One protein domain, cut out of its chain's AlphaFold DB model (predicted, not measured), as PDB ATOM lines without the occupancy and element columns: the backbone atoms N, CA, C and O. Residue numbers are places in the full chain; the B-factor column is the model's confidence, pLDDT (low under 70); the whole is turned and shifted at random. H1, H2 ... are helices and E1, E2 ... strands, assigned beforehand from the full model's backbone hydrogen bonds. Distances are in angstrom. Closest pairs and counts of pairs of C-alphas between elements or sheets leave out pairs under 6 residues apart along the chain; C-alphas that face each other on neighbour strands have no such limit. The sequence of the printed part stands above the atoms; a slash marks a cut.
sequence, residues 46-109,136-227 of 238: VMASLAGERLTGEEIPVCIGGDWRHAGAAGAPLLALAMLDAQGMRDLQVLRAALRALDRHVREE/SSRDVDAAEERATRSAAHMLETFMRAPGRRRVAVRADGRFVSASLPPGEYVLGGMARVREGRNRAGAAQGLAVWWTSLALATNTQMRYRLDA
ATOM      1  N   VAL A  46     129.396 173.620 245.264       84.00
ATOM      2  CA  VAL A  46     129.649 172.841 246.481       84.00
ATOM      3  C   VAL A  46     128.495 171.856 246.663       84.00
ATOM      4  O   VAL A  46     127.319 172.224 246.610       84.00
ATOM      5  N   MET A  47     128.837 170.576 246.790       87.94
ATOM      6  CA  MET A  47     127.878 169.485 246.915       87.94
ATOM      7  C   MET A  47     128.205 168.625 248.123       87.94
ATOM      8  O   MET A  47     129.365 168.512 248.523       87.94
ATOM      9  N   ALA A  48     127.184 167.962 248.659       86.56
ATOM     10  CA  ALA A  48     127.405 166.848 249.563       86.56
ATOM     11  C   ALA A  48     128.321 165.806 248.905       86.56
ATOM     12  O   ALA A  48     128.189 165.490 247.718       86.56
ATOM     13  N   SER A  49     129.249 165.279 249.699       88.94
ATOM     14  CA  SER A  49     130.157 164.218 249.292       88.94
ATOM     15  C   SER A  49     130.027 163.065 250.273       88.94
ATOM     16  O   SER A  49     130.269 163.204 251.472       88.94
ATOM     17  N   LEU A  50     129.586 161.930 249.744       90.50
ATOM     18  CA  LEU A  50     129.505 160.682 250.473       90.50
ATOM     19  C   LEU A  50     130.907 160.079 250.576       90.50
ATOM     20  O   LEU A  50     131.606 159.944 249.573       90.50
ATOM     21  N   ALA A  51     131.291 159.649 251.777       88.62
ATOM     22  CA  ALA A  51     132.526 158.901 251.955       88.62
ATOM     23  C   ALA A  51     132.466 157.577 251.170       88.62
ATOM     24  O   ALA A  51     131.542 156.777 251.340       88.62
ATOM     25  N   GLY A  52     133.461 157.358 250.313       88.94
ATOM     26  CA  GLY A  52     133.637 156.131 249.546       88.94
ATOM     27  C   GLY A  52     135.041 155.572 249.721       88.94
ATOM     28  O   GLY A  52     135.992 156.310 249.975       88.94
ATOM     29  N   GLU A  53     135.171 154.264 249.566       91.31
ATOM     30  CA  GLU A  53     136.458 153.584 249.513       91.31
ATOM     31  C   GLU A  53     137.003 153.659 248.083       91.31
ATOM     32  O   GLU A  53     136.311 153.317 247.118       91.31
ATOM     33  N   ARG A  54     138.249 154.117 247.948       90.69
ATOM     34  CA  ARG A  54     138.960 154.171 246.671       90.69
ATOM     35  C   ARG A  54     139.928 153.002 246.579       90.69
ATOM     36  O   ARG A  54     140.796 152.853 247.431       90.69
ATOM     37  N   LEU A  55     139.811 152.237 245.503       85.19
ATOM     38  CA  LEU A  55     140.723 151.155 245.159       85.19
ATOM     39  C   LEU A  55     141.445 151.511 243.859       85.19
ATOM     40  O   LEU A  55     140.815 151.934 242.888       85.19
ATOM     41  N   THR A  56     142.764 151.348 243.847       83.62
ATOM     42  CA  THR A  56     143.643 151.657 242.709       83.62
ATOM     43  C   THR A  56     144.566 150.476 242.436       83.62
ATOM     44  O   THR A  56     145.111 149.907 243.379       83.62
ATOM     45  N   GLY A  57     144.769 150.122 241.167       74.81
ATOM     46  CA  GLY A  57     145.680 149.046 240.760       74.81
ATOM     47  C   GLY A  57     145.689 148.871 239.244       74.81
ATOM     48  O   GLY A  57     144.685 149.166 238.612       74.81
ATOM     49  N   GLU A  58     146.796 148.418 238.655       69.44
ATOM     50  CA  GLU A  58     147.030 148.457 237.195       69.44
ATOM     51  C   GLU A  58     146.000 147.690 236.345       69.44
ATOM     52  O   GLU A  58     145.756 148.070 235.204       69.44
ATOM     53  N   GLU A  59     145.334 146.681 236.911       71.88
ATOM     54  CA  GLU A  59     144.343 145.840 236.218       71.88
ATOM     55  C   GLU A  59     142.887 146.120 236.634       71.88
ATOM     56  O   GLU A  59     141.969 145.383 236.268       71.88
ATOM     57  N   ILE A  60     142.634 147.165 237.429       67.44
ATOM     58  CA  ILE A  60     141.283 147.433 237.935       67.44
ATOM     59  C   ILE A  60     140.455 148.135 236.851       67.44
ATOM     60  O   ILE A  60     140.789 149.253 236.465       67.44
ATOM     61  N   PRO A  61     139.328 147.571 236.380       76.88
ATOM     62  CA  PRO A  61     138.454 148.288 235.462       76.88
ATOM     63  C   PRO A  61     137.826 149.497 236.164       76.88
ATOM     64  O   PRO A  61     137.351 149.398 237.300       76.88
ATOM     65  N   VAL A  62     137.765 150.633 235.462       85.25
ATOM     66  CA  VAL A  62     137.151 151.857 235.989       85.25
ATOM     67  C   VAL A  62     135.670 151.605 236.276       85.25
ATOM     68  O   VAL A  62     134.863 151.393 235.361       85.25
ATOM     69  N   CYS A  63     135.310 151.591 237.559       88.31
ATOM     70  CA  CYS A  63     133.957 151.263 237.990       88.31
ATOM     71  C   CYS A  63     133.548 151.961 239.288       88.31
ATOM     72  O   CYS A  63     134.359 152.286 240.156       88.31
ATOM     73  N   ILE A  64     132.241 152.152 239.431       92.31
ATOM     74  CA  ILE A  64     131.613 152.610 240.668       92.31
ATOM     75  C   ILE A  64     130.668 151.517 241.121       92.31
ATOM     76  O   ILE A  64     129.861 151.027 240.334       92.31
ATOM     77  N   GLY A  65     130.734 151.137 242.384       93.31
ATOM     78  CA  GLY A  65     129.816 150.157 242.933       93.31
ATOM     79  C   GLY A  65     129.654 150.298 244.426       93.31
ATOM     80  O   GLY A  65     130.078 151.289 245.021       93.31
ATOM     81  N   GLY A  66     129.027 149.303 245.027       94.69
ATOM     82  CA  GLY A  66     128.762 149.348 246.445       94.69
ATOM     83  C   GLY A  66     127.636 148.445 246.896       94.69
ATOM     84  O   GLY A  66     127.092 147.650 246.126       94.69
ATOM     85  N   ASP A  67     127.278 148.641 248.155       95.75
ATOM     86  CA  ASP A  67     126.177 147.968 248.823       95.75
ATOM     87  C   ASP A  67     125.113 148.994 249.202       95.75
ATOM     88  O   ASP A  67     125.418 150.092 249.667       95.75
ATOM     89  N   TRP A  68     123.849 148.622 249.047       94.00
ATOM     90  CA  TRP A  68     122.704 149.396 249.489       94.00
ATOM     91  C   TRP A  68     121.874 148.598 250.490       94.00
ATOM     92  O   TRP A  68     121.476 147.461 250.223       94.00
ATOM     93  N   ARG A  69     121.592 149.210 251.645       90.69
ATOM     94  CA  ARG A  69     120.722 148.652 252.688       90.69
ATOM     95  C   ARG A  69     119.971 149.758 253.417       90.69
ATOM     96  O   ARG A  69     120.545 150.483 254.222       90.69
ATOM     97  N   HIS A  70     118.659 149.835 253.203       85.75
ATOM     98  CA  HIS A  70     117.802 150.789 253.905       85.75
ATOM     99  C   HIS A  70     116.477 150.134 254.326       85.75
ATOM    100  O   HIS A  70     115.548 150.030 253.531       85.75
ATOM    101  N   ALA A  71     116.372 149.717 255.593       78.75
ATOM    102  CA  ALA A  71     115.248 148.920 256.108       78.75
ATOM    103  C   ALA A  71     113.862 149.583 255.955       78.75
ATOM    104  O   ALA A  71     112.858 148.889 255.848       78.75
ATOM    105  N   GLY A  72     113.798 150.919 255.910       77.94
ATOM    106  CA  GLY A  72     112.549 151.659 255.690       77.94
ATOM    107  C   GLY A  72     112.206 151.943 254.222       77.94
ATOM    108  O   GLY A  72     111.202 152.599 253.961       77.94
ATOM    109  N   ALA A  73     113.034 151.539 253.254       84.06
ATOM    110  CA  ALA A  73     112.798 151.880 251.853       84.06
ATOM    111  C   ALA A  73     111.623 151.084 251.262       84.06
ATOM    112  O   ALA A  73     111.474 149.890 251.506       84.06
ATOM    113  N   ALA A  74     110.795 151.743 250.450       82.56
ATOM    114  CA  ALA A  74     109.657 151.112 249.778       82.56
ATOM    115  C   ALA A  74     110.069 150.186 248.615       82.56
ATOM    116  O   ALA A  74     109.238 149.437 248.107       82.56
ATOM    117  N   GLY A  75     111.331 150.251 248.184       86.19
ATOM    118  CA  GLY A  75     111.898 149.470 247.089       86.19
ATOM    119  C   GLY A  75     113.367 149.826 246.855       86.19
ATOM    120  O   GLY A  75     113.940 150.622 247.603       86.19
ATOM    121  N   ALA A  76     113.961 149.238 245.814       90.69
ATOM    122  CA  ALA A  76     115.327 149.546 245.393       90.69
ATOM    123  C   ALA A  76     115.488 151.046 245.067       90.69
ATOM    124  O   ALA A  76     114.546 151.676 244.573       90.69
ATOM    125  N   PRO A  77     116.668 151.636 245.325       94.75
ATOM    126  CA  PRO A  77     116.896 153.047 245.100       94.75
ATOM    127  C   PRO A  77     117.021 153.329 243.602       94.75
ATOM    128  O   PRO A  77     117.493 152.513 242.806       94.75
ATOM    129  N   LEU A  78     116.642 154.541 243.226       96.62
ATOM    130  CA  LEU A  78     116.967 155.115 241.937       96.62
ATOM    131  C   LEU A  78     118.429 155.564 241.980       96.62
ATOM    132  O   LEU A  78     118.715 156.532 242.673       96.62
ATOM    133  N   LEU A  79     119.333 154.886 241.271       97.56
ATOM    134  CA  LEU A  79     120.736 155.299 241.156       97.56
ATOM    135  C   LEU A  79     121.062 155.718 239.721       97.56
ATOM    136  O   LEU A  79     120.690 155.036 238.754       97.56
ATOM    137  N   ALA A  80     121.787 156.823 239.580       97.19
ATOM    138  CA  ALA A  80     122.284 157.294 238.297       97.19
ATOM    139  C   ALA A  80     123.641 157.986 238.430       97.19
ATOM    140  O   ALA A  80     123.935 158.660 239.418       97.19
ATOM    141  N   LEU A  81     124.445 157.834 237.385       96.19
ATOM    142  CA  LEU A  81     125.710 158.519 237.196       96.19
ATOM    143  C   LEU A  81     125.557 159.583 236.116       96.19
ATOM    144  O   LEU A  81     125.079 159.305 235.012       96.19
ATOM    145  N   ALA A  82     125.985 160.794 236.446       94.94
ATOM    146  CA  ALA A  82     126.100 161.913 235.527       94.94
ATOM    147  C   ALA A  82     127.579 162.249 235.354       94.94
ATOM    148  O   ALA A  82     128.265 162.455 236.351       94.94
ATOM    149  N   MET A  83     128.068 162.312 234.117       93.25
ATOM    150  CA  MET A  83     129.382 162.895 233.852       93.25
ATOM    151  C   MET A  83     129.293 164.414 234.029       93.25
ATOM    152  O   MET A  83     128.303 165.020 233.620       93.25
ATOM    153  N   LEU A  84     130.303 165.025 234.643       91.88
ATOM    154  CA  LEU A  84     130.386 166.471 234.866       91.88
ATOM    155  C   LEU A  84     130.981 167.201 233.655       91.88
ATOM    156  O   LEU A  84     131.877 168.030 233.780       91.88
ATOM    157  N   ASP A  85     130.469 166.894 232.465       89.81
ATOM    158  CA  ASP A  85     130.748 167.681 231.267       89.81
ATOM    159  C   ASP A  85     129.933 168.991 231.258       89.81
ATOM    160  O   ASP A  85     129.181 169.300 232.188       89.81
ATOM    161  N   ALA A  86     130.060 169.788 230.193       88.31
ATOM    162  CA  ALA A  86     129.348 171.060 230.081       88.31
ATOM    163  C   ALA A  86     127.820 170.914 230.211       88.31
ATOM    164  O   ALA A  86     127.164 171.818 230.732       88.31
ATOM    165  N   GLN A  87     127.239 169.795 229.758       89.44
ATOM    166  CA  GLN A  87     125.805 169.554 229.885       89.44
ATOM    167  C   GLN A  87     125.446 169.088 231.297       89.44
ATOM    168  O   GLN A  87     124.521 169.633 231.895       89.44
ATOM    169  N   GLY A  88     126.198 168.141 231.859       90.56
ATOM    170  CA  GLY A  88     126.019 167.676 233.232       90.56
ATOM    171  C   GLY A  88     126.114 168.814 234.246       90.56
ATOM    172  O   GLY A  88     125.274 168.914 235.140       90.56
ATOM    173  N   MET A  89     127.070 169.729 234.059       90.62
ATOM    174  CA  MET A  89     127.217 170.916 234.898       90.62
ATOM    175  C   MET A  89     126.017 171.865 234.772       90.62
ATOM    176  O   MET A  89     125.496 172.331 235.786       90.62
ATOM    177  N   ARG A  90     125.526 172.113 233.550       90.31
ATOM    178  CA  ARG A  90     124.304 172.907 233.323       90.31
ATOM    179  C   ARG A  90     123.097 172.311 234.033       90.31
ATOM    180  O   ARG A  90     122.415 173.011 234.780       90.31
ATOM    181  N   ASP A  91     122.862 171.019 233.845       92.75
ATOM    182  CA  ASP A  91     121.718 170.329 234.437       92.75
ATOM    183  C   ASP A  91     121.778 170.353 235.972       92.75
ATOM    184  O   ASP A  91     120.754 170.518 236.634       92.75
ATOM    185  N   LEU A  92     122.977 170.235 236.553       93.44
ATOM    186  CA  LEU A  92     123.178 170.347 237.999       93.44
ATOM    187  C   LEU A  92     122.887 171.744 238.531       93.44
ATOM    188  O   LEU A  92     122.312 171.880 239.609       93.44
ATOM    189  N   GLN A  93     123.249 172.786 237.790       92.19
ATOM    190  CA  GLN A  93     122.939 174.156 238.185       92.19
ATOM    191  C   GLN A  93     121.442 174.447 238.110       92.19
ATOM    192  O   GLN A  93     120.903 175.086 239.017       92.19
ATOM    193  N   VAL A  94     120.758 173.931 237.084       93.06
ATOM    194  CA  VAL A  94     119.293 173.992 236.984       93.06
ATOM    195  C   VAL A  94     118.652 173.264 238.168       93.06
ATOM    196  O   VAL A  94     117.779 173.826 238.830       93.06
ATOM    197  N   LEU A  95     119.132 172.060 238.504       95.44
ATOM    198  CA  LEU A  95     118.658 171.314 239.671       95.44
ATOM    199  C   LEU A  95     118.899 172.086 240.979       95.44
ATOM    200  O   LEU A  95     117.989 172.192 241.800       95.44
ATOM    201  N   ARG A  96     120.087 172.676 241.166       94.69
ATOM    202  CA  ARG A  96     120.415 173.514 242.333       94.69
ATOM    203  C   ARG A  96     119.451 174.686 242.465       94.69
ATOM    204  O   ARG A  96     118.939 174.937 243.555       94.69
ATOM    205  N   ALA A  97     119.202 175.403 241.371       93.06
ATOM    206  CA  ALA A  97     118.283 176.534 241.357       93.06
ATOM    207  C   ALA A  97     116.854 176.100 241.720       93.06
ATOM    208  O   ALA A  97     116.226 176.740 242.564       93.06
ATOM    209  N   ALA A  98     116.380 174.987 241.151       94.19
ATOM    210  CA  ALA A  98     115.055 174.440 241.421       94.19
ATOM    211  C   ALA A  98     114.885 174.012 242.888       94.19
ATOM    212  O   ALA A  98     113.915 174.411 243.531       94.19
ATOM    213  N   LEU A  99     115.846 173.272 243.454       94.81
ATOM    214  CA  LEU A  99     115.785 172.842 244.855       94.81
ATOM    215  C   LEU A  99     115.886 174.024 245.828       94.81
ATOM    216  O   LEU A  99     115.143 174.073 246.804       94.81
ATOM    217  N   ARG A 100     116.740 175.019 245.555       93.75
ATOM    218  CA  ARG A 100     116.814 176.237 246.383       93.75
ATOM    219  C   ARG A 100     115.536 177.070 246.302       93.75
ATOM    220  O   ARG A 100     115.113 177.628 247.311       93.75
ATOM    221  N   ALA A 101     114.921 177.172 245.124       92.56
ATOM    222  CA  ALA A 101     113.638 177.852 244.964       92.56
ATOM    223  C   ALA A 101     112.525 177.135 245.738       92.56
ATOM    224  O   ALA A 101     111.752 177.792 246.431       92.56
ATOM    225  N   LEU A 102     112.496 175.800 245.682       94.19
ATOM    226  CA  LEU A 102     111.566 174.984 246.455       94.19
ATOM    227  C   LEU A 102     111.759 175.180 247.965       94.19
ATOM    228  O   LEU A 102     110.791 175.418 248.675       94.19
ATOM    229  N   ASP A 103     112.998 175.139 248.452       92.44
ATOM    230  CA  ASP A 103     113.313 175.353 249.868       92.44
ATOM    231  C   ASP A 103     112.878 176.744 250.361       92.44
ATOM    232  O   ASP A 103     112.260 176.861 251.419       92.44
ATOM    233  N   ARG A 104     113.118 177.798 249.567       91.44
ATOM    234  CA  ARG A 104     112.608 179.146 249.872       91.44
ATOM    235  C   ARG A 104     111.085 179.183 249.927       91.44
ATOM    236  O   ARG A 104     110.540 179.683 250.905       91.44
ATOM    237  N   HIS A 105     110.411 178.608 248.934       88.94
ATOM    238  CA  HIS A 105     108.951 178.596 248.879       88.94
ATOM    239  C   HIS A 105     108.329 177.908 250.101       88.94
ATOM    240  O   HIS A 105     107.362 178.401 250.672       88.94
ATOM    241  N   VAL A 106     108.916 176.800 250.554       89.69
ATOM    242  CA  VAL A 106     108.436 176.076 251.740       89.69
ATOM    243  C   VAL A 106     108.668 176.882 253.010       89.69
ATOM    244  O   VAL A 106     107.789 176.919 253.868       89.69
ATOM    245  N   ARG A 107     109.809 177.571 253.133       87.31
ATOM    246  CA  ARG A 107     110.052 178.494 254.254       87.31
ATOM    247  C   ARG A 107     109.035 179.633 254.280       87.31
ATOM    248  O   ARG A 107     108.547 179.971 255.348       87.31
ATOM    249  N   GLU A 108     108.683 180.190 253.125       85.94
ATOM    250  CA  GLU A 108     107.650 181.226 253.009       85.94
ATOM    251  C   GLU A 108     106.248 180.693 253.350       85.94
ATOM    252  O   GLU A 108     105.472 181.365 254.028       85.94
ATOM    253  N   GLU A 109     105.904 179.478 252.910       83.06
ATOM    254  CA  GLU A 109     104.597 178.862 253.170       83.06
ATOM    255  C   GLU A 109     104.411 178.496 254.653       83.06
ATOM    256  O   GLU A 109     103.320 178.699 255.206       83.06
ATOM    257  N   SER A 136      99.304 176.369 261.486       76.88
ATOM    258  CA  SER A 136      99.039 175.129 262.208       76.88
ATOM    259  C   SER A 136     100.164 174.131 261.924       76.88
ATOM    260  O   SER A 136     100.675 174.078 260.805       76.88
ATOM    261  N   SER A 137     100.537 173.312 262.911       78.00
ATOM    262  CA  SER A 137     101.571 172.283 262.722       78.00
ATOM    263  C   SER A 137     101.229 171.337 261.566       78.00
ATOM    264  O   SER A 137     102.100 170.953 260.801       78.00
ATOM    265  N   ARG A 138      99.934 171.044 261.383       76.88
ATOM    266  CA  ARG A 138      99.427 170.225 260.278       76.88
ATOM    267  C   ARG A 138      99.682 170.859 258.909       76.88
ATOM    268  O   ARG A 138      99.992 170.137 257.969       76.88
ATOM    269  N   ASP A 139      99.534 172.176 258.781       75.94
ATOM    270  CA  ASP A 139      99.784 172.862 257.508       75.94
ATOM    271  C   ASP A 139     101.276 172.877 257.172       75.94
ATOM    272  O   ASP A 139     101.637 172.687 256.012       75.94
ATOM    273  N   VAL A 140     102.129 173.055 258.188       80.56
ATOM    274  CA  VAL A 140     103.590 172.976 258.049       80.56
ATOM    275  C   VAL A 140     104.006 171.574 257.604       80.56
ATOM    276  O   VAL A 140     104.690 171.443 256.592       80.56
ATOM    277  N   ASP A 141     103.525 170.529 258.284       82.31
ATOM    278  CA  ASP A 141     103.804 169.133 257.922       82.31
ATOM    279  C   ASP A 141     103.336 168.821 256.485       82.31
ATOM    280  O   ASP A 141     104.074 168.242 255.689       82.31
ATOM    281  N   ALA A 142     102.141 169.283 256.098       82.56
ATOM    282  CA  ALA A 142     101.613 169.073 254.750       82.56
ATOM    283  C   ALA A 142     102.403 169.824 253.659       82.56
ATOM    284  O   ALA A 142     102.546 169.315 252.541       82.56
ATOM    285  N   ALA A 143     102.890 171.035 253.944       85.88
ATOM    286  CA  ALA A 143     103.749 171.793 253.032       85.88
ATOM    287  C   ALA A 143     105.094 171.081 252.828       85.88
ATOM    288  O   ALA A 143     105.554 170.908 251.698       85.88
ATOM    289  N   GLU A 144     105.671 170.578 253.913       87.31
ATOM    290  CA  GLU A 144     106.902 169.798 253.911       87.31
ATOM    291  C   GLU A 144     106.772 168.463 253.142       87.31
ATOM    292  O   GLU A 144     107.608 168.133 252.295       87.31
ATOM    293  N   GLU A 145     105.675 167.721 253.321       86.69
ATOM    294  CA  GLU A 145     105.385 166.514 252.534       86.69
ATOM    295  C   GLU A 145     105.231 166.814 251.032       86.69
ATOM    296  O   GLU A 145     105.698 166.055 250.169       86.69
ATOM    297  N   ARG A 146     104.559 167.922 250.679       88.94
ATOM    298  CA  ARG A 146     104.460 168.386 249.283       88.94
ATOM    299  C   ARG A 146     105.841 168.709 248.724       88.94
ATOM    300  O   ARG A 146     106.159 168.250 247.626       88.94
ATOM    301  N   ALA A 147     106.667 169.419 249.484       91.19
ATOM    302  CA  ALA A 147     108.029 169.750 249.095       91.19
ATOM    303  C   ALA A 147     108.865 168.502 248.829       91.19
ATOM    304  O   ALA A 147     109.483 168.379 247.776       91.19
ATOM    305  N   THR A 148     108.821 167.526 249.732       91.81
ATOM    306  CA  THR A 148     109.599 166.293 249.590       91.81
ATOM    307  C   THR A 148     109.122 165.437 248.410       91.81
ATOM    308  O   THR A 148     109.921 164.776 247.734       91.81
ATOM    309  N   ARG A 149     107.828 165.481 248.062       92.50
ATOM    310  CA  ARG A 149     107.332 164.886 246.809       92.50
ATOM    311  C   ARG A 149     107.875 165.599 245.574       92.50
ATOM    312  O   ARG A 149     108.369 164.904 244.683       92.50
ATOM    313  N   SER A 150     107.835 166.930 245.554       94.75
ATOM    314  CA  SER A 150     108.355 167.756 244.458       94.75
ATOM    315  C   SER A 150     109.864 167.590 244.270       94.75
ATOM    316  O   SER A 150     110.309 167.344 243.153       94.75
ATOM    317  N   ALA A 151     110.647 167.629 245.351       95.75
ATOM    318  CA  ALA A 151     112.096 167.447 245.316       95.75
ATOM    319  C   ALA A 151     112.477 166.090 244.717       95.75
ATOM    320  O   ALA A 151     113.305 166.005 243.815       95.75
ATOM    321  N   ALA A 152     111.817 165.019 245.150       95.31
ATOM    322  CA  ALA A 152     112.046 163.698 244.584       95.31
ATOM    323  C   ALA A 152     111.645 163.591 243.107       95.31
ATOM    324  O   ALA A 152     112.320 162.893 242.361       95.31
ATOM    325  N   HIS A 153     110.590 164.282 242.665       96.56
ATOM    326  CA  HIS A 153     110.260 164.338 241.240       96.56
ATOM    327  C   HIS A 153     111.347 165.073 240.438       96.56
ATOM    328  O   HIS A 153     111.765 164.589 239.391       96.56
ATOM    329  N   MET A 154     111.868 166.195 240.947       97.25
ATOM    330  CA  MET A 154     112.981 166.921 240.317       97.25
ATOM    331  C   MET A 154     114.247 166.055 240.229       97.25
ATOM    332  O   MET A 154     114.880 165.987 239.175       97.25
ATOM    333  N   LEU A 155     114.588 165.350 241.312       97.38
ATOM    334  CA  LEU A 155     115.717 164.419 241.360       97.38
ATOM    335  C   LEU A 155     115.521 163.237 240.405       97.38
ATOM    336  O   LEU A 155     116.454 162.856 239.701       97.38
ATOM    337  N   GLU A 156     114.315 162.674 240.346       96.94
ATOM    338  CA  GLU A 156     113.973 161.615 239.397       96.94
ATOM    339  C   GLU A 156     114.171 162.069 237.955       96.94
ATOM    340  O   GLU A 156     114.833 161.372 237.186       96.94
ATOM    341  N   THR A 157     113.644 163.243 237.610       96.75
ATOM    342  CA  THR A 157     113.784 163.843 236.283       96.75
ATOM    343  C   THR A 157     115.255 164.055 235.936       96.75
ATOM    344  O   THR A 157     115.695 163.618 234.874       96.75
ATOM    345  N   PHE A 158     116.053 164.613 236.854       96.19
ATOM    346  CA  PHE A 158     117.498 164.761 236.658       96.19
ATOM    347  C   PHE A 158     118.198 163.411 236.424       96.19
ATOM    348  O   PHE A 158     119.011 163.283 235.513       96.19
ATOM    349  N   MET A 159     117.875 162.386 237.217       96.31
ATOM    350  CA  MET A 159     118.489 161.053 237.124       96.31
ATOM    351  C   MET A 159     118.001 160.217 235.935       96.31
ATOM    352  O   MET A 159     118.594 159.177 235.630       96.31
ATOM    353  N   ARG A 160     116.891 160.604 235.303       95.69
ATOM    354  CA  ARG A 160     116.340 159.962 234.101       95.69
ATOM    355  C   ARG A 160     116.620 160.749 232.823       95.69
ATOM    356  O   ARG A 160     116.276 160.261 231.750       95.69
ATOM    357  N   ALA A 161     117.240 161.922 232.928       93.81
ATOM    358  CA  ALA A 161     117.609 162.730 231.779       93.81
ATOM    359  C   ALA A 161     118.521 161.948 230.805       93.81
ATOM    360  O   ALA A 161     119.291 161.077 231.236       93.81
ATOM    361  N   PRO A 162     118.470 162.252 229.496       90.50
ATOM    362  CA  PRO A 162     119.392 161.678 228.521       90.50
ATOM    363  C   PRO A 162     120.859 161.883 228.925       90.50
ATOM    364  O   PRO A 162     121.221 162.889 229.531       90.50
ATOM    365  N   GLY A 163     121.715 160.910 228.611       86.94
ATOM    366  CA  GLY A 163     123.138 160.957 228.974       86.94
ATOM    367  C   GLY A 163     123.444 160.581 230.430       86.94
ATOM    368  O   GLY A 163     124.604 160.614 230.836       86.94
ATOM    369  N   ARG A 164     122.444 160.187 231.229       92.81
ATOM    370  CA  ARG A 164     122.656 159.602 232.561       92.81
ATOM    371  C   ARG A 164     122.788 158.092 232.476       92.81
ATOM    372  O   ARG A 164     121.920 157.406 231.934       92.81
ATOM    373  N   ARG A 165     123.849 157.544 233.067       94.69
ATOM    374  CA  ARG A 165     124.007 156.094 233.176       94.69
ATOM    375  C   ARG A 165     123.263 155.604 234.409       94.69
ATOM    376  O   ARG A 165     123.660 155.859 235.541       94.69
ATOM    377  N   ARG A 166     122.174 154.881 234.179       95.31
ATOM    378  CA  ARG A 166     121.379 154.233 235.224       95.31
ATOM    379  C   ARG A 166     122.154 153.080 235.845       95.31
ATOM    380  O   ARG A 166     122.781 152.305 235.127       95.31
ATOM    381  N   VAL A 167     122.087 152.956 237.166       95.06
ATOM    382  CA  VAL A 167     122.746 151.873 237.902       95.06
ATOM    383  C   VAL A 167     121.677 151.044 238.598       95.06
ATOM    384  O   VAL A 167     120.868 151.566 239.362       95.06
ATOM    385  N   ALA A 168     121.635 149.752 238.288       92.69
ATOM    386  CA  ALA A 168     120.690 148.834 238.901       92.69
ATOM    387  C   ALA A 168     121.253 148.300 240.222       92.69
ATOM    388  O   ALA A 168     122.432 147.946 240.305       92.69
ATOM    389  N   VAL A 169     120.389 148.206 241.230       94.38
ATOM    390  CA  VAL A 169     120.678 147.482 242.468       94.38
ATOM    391  C   VAL A 169     120.126 146.071 242.332       94.38
ATOM    392  O   VAL A 169     118.964 145.876 241.976       94.38
ATOM    393  N   ARG A 170     120.981 145.083 242.574       93.44
ATOM    394  CA  ARG A 170     120.636 143.663 242.579       93.44
ATOM    395  C   ARG A 170     119.816 143.315 243.821       93.44
ATOM    396  O   ARG A 170     119.796 144.051 244.803       93.44
ATOM    397  N   ALA A 171     119.181 142.146 243.797       88.69
ATOM    398  CA  ALA A 171     118.401 141.648 244.930       88.69
ATOM    399  C   ALA A 171     119.238 141.456 246.213       88.69
ATOM    400  O   ALA A 171     118.704 141.594 247.308       88.69
ATOM    401  N   ASP A 172     120.547 141.198 246.092       90.81
ATOM    402  CA  ASP A 172     121.485 141.105 247.225       90.81
ATOM    403  C   ASP A 172     121.910 142.480 247.786       90.81
ATOM    404  O   ASP A 172     122.718 142.551 248.712       90.81
ATOM    405  N   GLY A 173     121.362 143.572 247.242       93.06
ATOM    406  CA  GLY A 173     121.662 144.947 247.632       93.06
ATOM    407  C   GLY A 173     122.902 145.528 246.955       93.06
ATOM    408  O   GLY A 173     123.212 146.694 247.178       93.06
ATOM    409  N   ARG A 174     123.610 144.771 246.110       95.94
ATOM    410  CA  ARG A 174     124.811 145.274 245.432       95.94
ATOM    411  C   ARG A 174     124.477 146.047 244.173       95.94
ATOM    412  O   ARG A 174     123.569 145.688 243.427       95.94
ATOM    413  N   PHE A 175     125.280 147.055 243.870       95.31
ATOM    414  CA  PHE A 175     125.206 147.772 242.604       95.31
ATOM    415  C   PHE A 175     126.597 147.977 242.028       95.31
ATOM    416  O   PHE A 175     127.572 148.145 242.758       95.31
ATOM    417  N   VAL A 176     126.690 147.943 240.701       94.19
ATOM    418  CA  VAL A 176     127.936 148.173 239.970       94.19
ATOM    419  C   VAL A 176     127.613 148.864 238.653       94.19
ATOM    420  O   VAL A 176     126.700 148.464 237.932       94.19
ATOM    421  N   SER A 177     128.398 149.880 238.325       92.75
ATOM    422  CA  SER A 177     128.504 150.487 237.011       92.75
ATOM    423  C   SER A 177     129.944 150.341 236.538       92.75
ATOM    424  O   SER A 177     130.848 150.999 237.053       92.75
ATOM    425  N   ALA A 178     130.155 149.415 235.610       88.56
ATOM    426  CA  ALA A 178     131.464 149.119 235.042       88.56
ATOM    427  C   ALA A 178     131.710 149.920 233.759       88.56
ATOM    428  O   ALA A 178     130.779 150.495 233.182       88.56
ATOM    429  N   SER A 179     132.964 149.923 233.309       86.81
ATOM    430  CA  SER A 179     133.384 150.506 232.030       86.81
ATOM    431  C   SER A 179     132.964 151.971 231.907       86.81
ATOM    432  O   SER A 179     132.287 152.377 230.954       86.81
ATOM    433  N   LEU A 180     133.271 152.750 232.943       89.88
ATOM    434  CA  LEU A 180     133.108 154.199 232.924       89.88
ATOM    435  C   LEU A 180     134.357 154.823 232.289       89.88
ATOM    436  O   LEU A 180     135.464 154.378 232.598       89.88
ATOM    437  N   PRO A 181     134.214 155.830 231.415       90.38
ATOM    438  CA  PRO A 181     135.370 156.610 231.010       90.38
ATOM    439  C   PRO A 181     136.003 157.301 232.233       90.38
ATOM    440  O   PRO A 181     135.307 157.586 233.210       90.38
ATOM    441  N   PRO A 182     137.317 157.573 232.217       90.06
ATOM    442  CA  PRO A 182     137.922 158.470 233.190       90.06
ATOM    443  C   PRO A 182     137.291 159.862 233.094       90.06
ATOM    444  O   PRO A 182     136.968 160.331 232.002       90.06
ATOM    445  N   GLY A 183     137.131 160.528 234.231       91.38
ATOM    446  CA  GLY A 183     136.523 161.851 234.287       91.38
ATOM    447  C   GLY A 183     135.874 162.159 235.625       91.38
ATOM    448  O   GLY A 183     135.957 161.392 236.588       91.38
ATOM    449  N   GLU A 184     135.216 163.307 235.675       93.19
ATOM    450  CA  GLU A 184     134.456 163.743 236.836       93.19
ATOM    451  C   GLU A 184     132.998 163.302 236.727       93.19
ATOM    452  O   GLU A 184     132.366 163.406 235.673       93.19
ATOM    453  N   TYR A 185     132.457 162.814 237.836       93.62
ATOM    454  CA  TYR A 185     131.112 162.272 237.914       93.62
ATOM    455  C   TYR A 185     130.388 162.760 239.157       93.62
ATOM    456  O   TYR A 185     130.990 163.027 240.196       93.62
ATOM    457  N   VAL A 186     129.064 162.771 239.065       95.06
ATOM    458  CA  VAL A 186     128.171 162.757 240.218       95.06
ATOM    459  C   VAL A 186     127.433 161.430 240.251       95.06
ATOM    460  O   VAL A 186     126.797 161.031 239.271       95.06
ATOM    461  N   LEU A 187     127.507 160.764 241.400       96.06
ATOM    462  CA  LEU A 187     126.611 159.676 241.760       96.06
ATOM    463  C   LEU A 187     125.439 160.266 242.539       96.06
ATOM    464  O   LEU A 187     125.608 160.761 243.653       96.06
ATOM    465  N   GLY A 188     124.258 160.194 241.929       96.56
ATOM    466  CA  GLY A 188     122.990 160.525 242.562       96.56
ATOM    467  C   GLY A 188     122.213 159.254 242.885       96.56
ATOM    468  O   GLY A 188     122.105 158.346 242.056       96.56
ATOM    469  N   GLY A 189     121.664 159.200 244.090       96.38
ATOM    470  CA  GLY A 189     120.819 158.121 244.561       96.38
ATOM    471  C   GLY A 189     119.632 158.646 245.349       96.38
ATOM    472  O   GLY A 189     119.779 159.571 246.143       96.38
ATOM    473  N   MET A 190     118.454 158.047 245.180       95.69
ATOM    474  CA  MET A 190     117.335 158.309 246.088       95.69
ATOM    475  C   MET A 190     116.442 157.089 246.295       95.69
ATOM    476  O   MET A 190     116.260 156.277 245.389       95.69
ATOM    477  N   ALA A 191     115.818 156.998 247.463       93.88
ATOM    478  CA  ALA A 191     114.776 156.021 247.747       93.88
ATOM    479  C   ALA A 191     113.625 156.673 248.510       93.88
ATOM    480  O   ALA A 191     113.835 157.454 249.440       93.88
ATOM    481  N   ARG A 192     112.391 156.310 248.146       90.75
ATOM    482  CA  ARG A 192     111.221 156.617 248.974       90.75
ATOM    483  C   ARG A 192     111.270 155.744 250.220       90.75
ATOM    484  O   ARG A 192     111.426 154.526 250.118       90.75
ATOM    485  N   VAL A 193     111.119 156.362 251.379       86.88
ATOM    486  CA  VAL A 193     111.132 155.690 252.676       86.88
ATOM    487  C   VAL A 193     109.709 155.699 253.215       86.88
ATOM    488  O   VAL A 193     109.058 156.739 253.229       86.88
ATOM    489  N   ARG A 194     109.194 154.538 253.624       74.81
ATOM    490  CA  ARG A 194     107.924 154.478 254.351       74.81
ATOM    491  C   ARG A 194     108.145 155.145 255.698       74.81
ATOM    492  O   ARG A 194     109.051 154.752 256.432       74.81
ATOM    493  N   GLU A 195     107.339 156.149 256.014       59.09
ATOM    494  CA  GLU A 195     107.391 156.789 257.321       59.09
ATOM    495  C   GLU A 195     107.099 155.759 258.413       59.09
ATOM    496  O   GLU A 195     105.976 155.292 258.592       59.09
ATOM    497  N   GLY A 196     108.139 155.376 259.144       49.34
ATOM    498  CA  GLY A 196     108.029 154.544 260.327       49.34
ATOM    499  C   GLY A 196     108.665 155.273 261.490       49.34
ATOM    500  O   GLY A 196     109.856 155.098 261.683       49.34
ATOM    501  N   ARG A 197     107.888 156.100 262.211       39.78
ATOM    502  CA  ARG A 197     108.109 156.651 263.577       39.78
ATOM    503  C   ARG A 197     109.522 157.102 264.012       39.78
ATOM    504  O   ARG A 197     109.689 157.460 265.172       39.78
ATOM    505  N   ASN A 198     110.512 157.175 263.136       41.12
ATOM    506  CA  ASN A 198     111.874 157.569 263.455       41.12
ATOM    507  C   ASN A 198     112.145 158.927 262.821       41.12
ATOM    508  O   ASN A 198     112.544 159.037 261.668       41.12
ATOM    509  N   ARG A 199     111.924 159.968 263.630       46.47
ATOM    510  CA  ARG A 199     112.232 161.383 263.355       46.47
ATOM    511  C   ARG A 199     113.738 161.688 263.265       46.47
ATOM    512  O   ARG A 199     114.114 162.847 263.155       46.47
ATOM    513  N   ALA A 200     114.602 160.679 263.344       38.75
ATOM    514  CA  ALA A 200     116.047 160.851 263.329       38.75
ATOM    515  C   ALA A 200     116.613 160.453 261.956       38.75
ATOM    516  O   ALA A 200     116.753 159.271 261.653       38.75
ATOM    517  N   GLY A 201     116.927 161.453 261.132       43.62
ATOM    518  CA  GLY A 201     117.876 161.333 260.016       43.62
ATOM    519  C   GLY A 201     117.280 161.280 258.609       43.62
ATOM    520  O   GLY A 201     117.769 161.983 257.731       43.62
ATOM    521  N   ALA A 202     116.203 160.524 258.372       49.47
ATOM    522  CA  ALA A 202     115.539 160.510 257.065       49.47
ATOM    523  C   ALA A 202     114.471 161.612 257.005       49.47
ATOM    524  O   ALA A 202     113.422 161.507 257.643       49.47
ATOM    525  N   ALA A 203     114.732 162.679 256.252       50.56
ATOM    526  CA  ALA A 203     113.757 163.737 256.023       50.56
ATOM    527  C   ALA A 203     112.513 163.162 255.311       50.56
ATOM    528  O   ALA A 203     112.579 162.771 254.148       50.56
ATOM    529  N   GLN A 204     111.389 163.075 256.031       62.22
ATOM    530  CA  GLN A 204     110.018 163.043 255.486       62.22
ATOM    531  C   GLN A 204     109.816 162.136 254.258       62.22
ATOM    532  O   GLN A 204     109.367 162.556 253.192       62.22
ATOM    533  N   GLY A 205     110.187 160.863 254.387       81.12
ATOM    534  CA  GLY A 205     109.889 159.856 253.367       81.12
ATOM    535  C   GLY A 205     110.783 159.874 252.118       81.12
ATOM    536  O   GLY A 205     110.466 159.189 251.137       81.12
ATOM    537  N   LEU A 206     111.917 160.587 252.134       90.62
ATOM    538  CA  LEU A 206     112.931 160.530 251.076       90.62
ATOM    539  C   LEU A 206     114.349 160.414 251.653       90.62
ATOM    540  O   LEU A 206     114.826 161.307 252.344       90.62
ATOM    541  N   ALA A 207     115.046 159.335 251.302       92.12
ATOM    542  CA  ALA A 207     116.483 159.196 251.516       92.12
ATOM    543  C   ALA A 207     117.225 159.576 250.230       92.12
ATOM    544  O   ALA A 207     116.871 159.082 249.156       92.12
ATOM    545  N   VAL A 208     118.247 160.428 250.339       95.19
ATOM    546  CA  VAL A 208     119.113 160.828 249.221       95.19
ATOM    547  C   VAL A 208     120.555 160.433 249.523       95.19
ATOM    548  O   VAL A 208     121.030 160.622 250.636       95.19
ATOM    549  N   TRP A 209     121.263 159.925 248.520       95.69
ATOM    550  CA  TRP A 209     122.711 159.740 248.535       95.69
ATOM    551  C   TRP A 209     123.302 160.542 247.392       95.69
ATOM    552  O   TRP A 209     122.829 160.458 246.258       95.69
ATOM    553  N   TRP A 210     124.320 161.340 247.681       96.00
ATOM    554  CA  TRP A 210     124.893 162.237 246.691       96.00
ATOM    555  C   TRP A 210     126.393 162.356 246.885       96.00
ATOM    556  O   TRP A 210     126.859 162.516 248.013       96.00
ATOM    557  N   THR A 211     127.149 162.270 245.794       94.81
ATOM    558  CA  THR A 211     128.580 162.559 245.825       94.81
ATOM    559  C   THR A 211     129.110 162.952 244.461       94.81
ATOM    560  O   THR A 211     128.778 162.321 243.456       94.81
ATOM    561  N   SER A 212     129.982 163.957 244.430       92.75
ATOM    562  CA  SER A 212     130.936 164.125 243.338       92.75
ATOM    563  C   SER A 212     132.140 163.216 243.544       92.75
ATOM    564  O   SER A 212     132.509 162.883 244.672       92.75
ATOM    565  N   LEU A 213     132.744 162.786 242.444       91.25
ATOM    566  CA  LEU A 213     133.978 162.024 242.449       91.25
ATOM    567  C   LEU A 213     134.736 162.224 241.133       91.25
ATOM    568  O   LEU A 213     134.138 162.473 240.090       91.25
ATOM    569  N   ALA A 214     136.052 162.053 241.184       90.75
ATOM    570  CA  ALA A 214     136.895 161.946 240.001       90.75
ATOM    571  C   ALA A 214     137.381 160.500 239.866       90.75
ATOM    572  O   ALA A 214     137.869 159.909 240.837       90.75
ATOM    573  N   LEU A 215     137.227 159.935 238.671       89.75
ATOM    574  CA  LEU A 215     137.727 158.618 238.301       89.75
ATOM    575  C   LEU A 215     138.932 158.781 237.383       89.75
ATOM    576  O   LEU A 215     138.802 159.285 236.268       89.75
ATOM    577  N   ALA A 216     140.097 158.336 237.847       87.44
ATOM    578  CA  ALA A 216     141.274 158.198 237.001       87.44
ATOM    579  C   ALA A 216     141.252 156.848 236.266       87.44
ATOM    580  O   ALA A 216     140.403 155.984 236.524       87.44
ATOM    581  N   THR A 217     142.213 156.650 235.363       82.81
ATOM    582  CA  THR A 217     142.501 155.324 234.815       82.81
ATOM    583  C   THR A 217     142.743 154.343 235.964       82.81
ATOM    584  O   THR A 217     143.364 154.663 236.976       82.81
ATOM    585  N   ASN A 218     142.155 153.160 235.838       85.50
ATOM    586  CA  ASN A 218     142.246 152.066 236.798       85.50
ATOM    587  C   ASN A 218     141.822 152.372 238.248       85.50
ATOM    588  O   ASN A 218     142.410 151.889 239.219       85.50
ATOM    589  N   THR A 219     140.783 153.197 238.402       86.25
ATOM    590  CA  THR A 219     140.196 153.527 239.707       86.25
ATOM    591  C   THR A 219     138.839 152.855 239.893       86.25
ATOM    592  O   THR A 219     137.942 153.004 239.061       86.25
ATOM    593  N   GLN A 220     138.649 152.191 241.032       88.88
ATOM    594  CA  GLN A 220     137.342 151.751 241.512       88.88
ATOM    595  C   GLN A 220     136.910 152.588 242.721       88.88
ATOM    596  O   GLN A 220     137.683 152.799 243.653       88.88
ATOM    597  N   MET A 221     135.645 153.011 242.731       94.12
ATOM    598  CA  MET A 221     135.011 153.623 243.902       94.12
ATOM    599  C   MET A 221     133.932 152.697 244.461       94.12
ATOM    600  O   MET A 221     133.076 152.213 243.712       94.12
ATOM    601  N   ARG A 222     133.956 152.465 245.775       94.12
ATOM    602  CA  ARG A 222     132.948 151.684 246.496       94.12
ATOM    603  C   ARG A 222     132.228 152.540 247.523       94.12
ATOM    604  O   ARG A 222     132.861 153.219 248.324       94.12
ATOM    605  N   TYR A 223     130.904 152.475 247.518       95.12
ATOM    606  CA  TYR A 223     130.062 153.203 248.458       95.12
ATOM    607  C   TYR A 223     129.181 152.250 249.248       95.12
ATOM    608  O   TYR A 223     128.704 151.236 248.744       95.12
ATOM    609  N   ARG A 224     128.903 152.617 250.490       94.94
ATOM    610  CA  ARG A 224     127.839 152.002 251.272       94.94
ATOM    611  C   ARG A 224     126.686 152.987 251.300       94.94
ATOM    612  O   ARG A 224     126.902 154.129 251.666       94.94
ATOM    613  N   LEU A 225     125.494 152.582 250.886       94.50
ATOM    614  CA  LEU A 225     124.300 153.425 250.853       94.50
ATOM    615  C   LEU A 225     123.328 152.923 251.919       94.50
ATOM    616  O   LEU A 225     122.664 151.901 251.728       94.50
ATOM    617  N   ASP A 226     123.262 153.605 253.057       92.06
ATOM    618  CA  ASP A 226     122.385 153.224 254.162       92.06
ATOM    619  C   ASP A 226     121.689 154.428 254.806       92.06
ATOM    620  O   ASP A 226     121.797 155.560 254.338       92.06
ATOM    621  N   ALA A 227     120.885 154.174 255.838       88.75
ATOM    622  CA  ALA A 227     120.143 155.225 256.530       88.75
ATOM    623  C   ALA A 227     121.052 156.201 257.296       88.75
ATOM    624  O   ALA A 227     120.646 157.334 257.530       88.75
TER     625      ALA A 227
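This is residues 46 to 109 and 136 to 227 of the 238 residues of an uncharacterized protein of Lentisphaerae bacterium (UniProt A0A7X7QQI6). Two four-stranded sheets lie face to face as a sandwich, their strands nearly aligned, and two long helices, H1 and H2, run side by side in opposite ways over the other face of the sheet E4 E3 E6 E7. H2 covers that sheet with residues 145 to 160, while H1 comes near it through residues 88 to 92. The printed part has 156 residues, with the order E1 E2 E3 H1 H2 E4 E5 E6 E7 E8, and its class is mixed, helices and strands. The sheet E4 E3 E6 E7 is antiparallel throughout, and the sheet E1 E8 E2 E5 is mixed. The whole is compact, with a radius of gyration of the C-alphas of 16.6 A, yet elongated, spanning 60 by 35 by 23 A.

The twisted sheet runs E4, residues 165 to 167; E3, residues 78 to 83; E6, residues 183 to 192, 29.7 A long; and E7, residues 206 to 215, 28.0 A. The other sheet runs E1, residues 52 to 56, from C-alpha 52 at (133.637, 156.131, 249.546); E8, residues 219 to 226, 22.9 A, ending at C-alpha 226 at (122.385, 153.224, 254.162); E2, residues 63 to 69, 20.0 A; and E5, residues 174 to 177. H1, residues 86 to 109, measures 34.7 A from C-alpha 86 at (129.348, 171.060, 230.081), and H2, residues 137 to 160, measures 34.5 A.

E6 and E7 form a hairpin, with N 187 and O 211 2.9 A apart. E3 is antiparallel to E6, N 80 to O 188 at 2.9 A, and to E4, N 165 to O 81 at 2.9 A. H2 is on this sheet at a height of 10.6 A, slantwise to the strands, at 36 degrees to E7 on the local plane; its closest C-alphas to E3 are Met 159 and Ala 80, 5.5 A. H1 is on the same face, and the two layers are this sheet and the helices on one face of it. H1 and H2 touch at a shallow tilt of 8 degrees, opposite ways, closest at the C-alphas of Val 106 and Ala 143, 6.5 A. In both helices every O i to N i+4 pair is within hydrogen-bond range. The sandwich, two sheets face to face, has the facing parts 10.6 A centre to centre and the strands at 18 degrees. In its second sheet E8 is parallel to E2, N 65 to O 221 at 2.9 A, and antiparallel to E1, N 53 to O 222 at 2.8 A. E2 is antiparallel to E5, N 66 to O 175 at 2.9 A. Neither helix is on this sheet.

The C-alphas farthest apart are those of Glu 58 and Ser 136, 60.3 A. Residues 110 to 135 are not printed, and C-alphas 109 and 136 are 11.2 A apart across this cut. The link E6 to E7, 13 residues, is long. Mean pLDDT of the printed part is 87.4; residues 58, 60 and 195 to 204 are under 70.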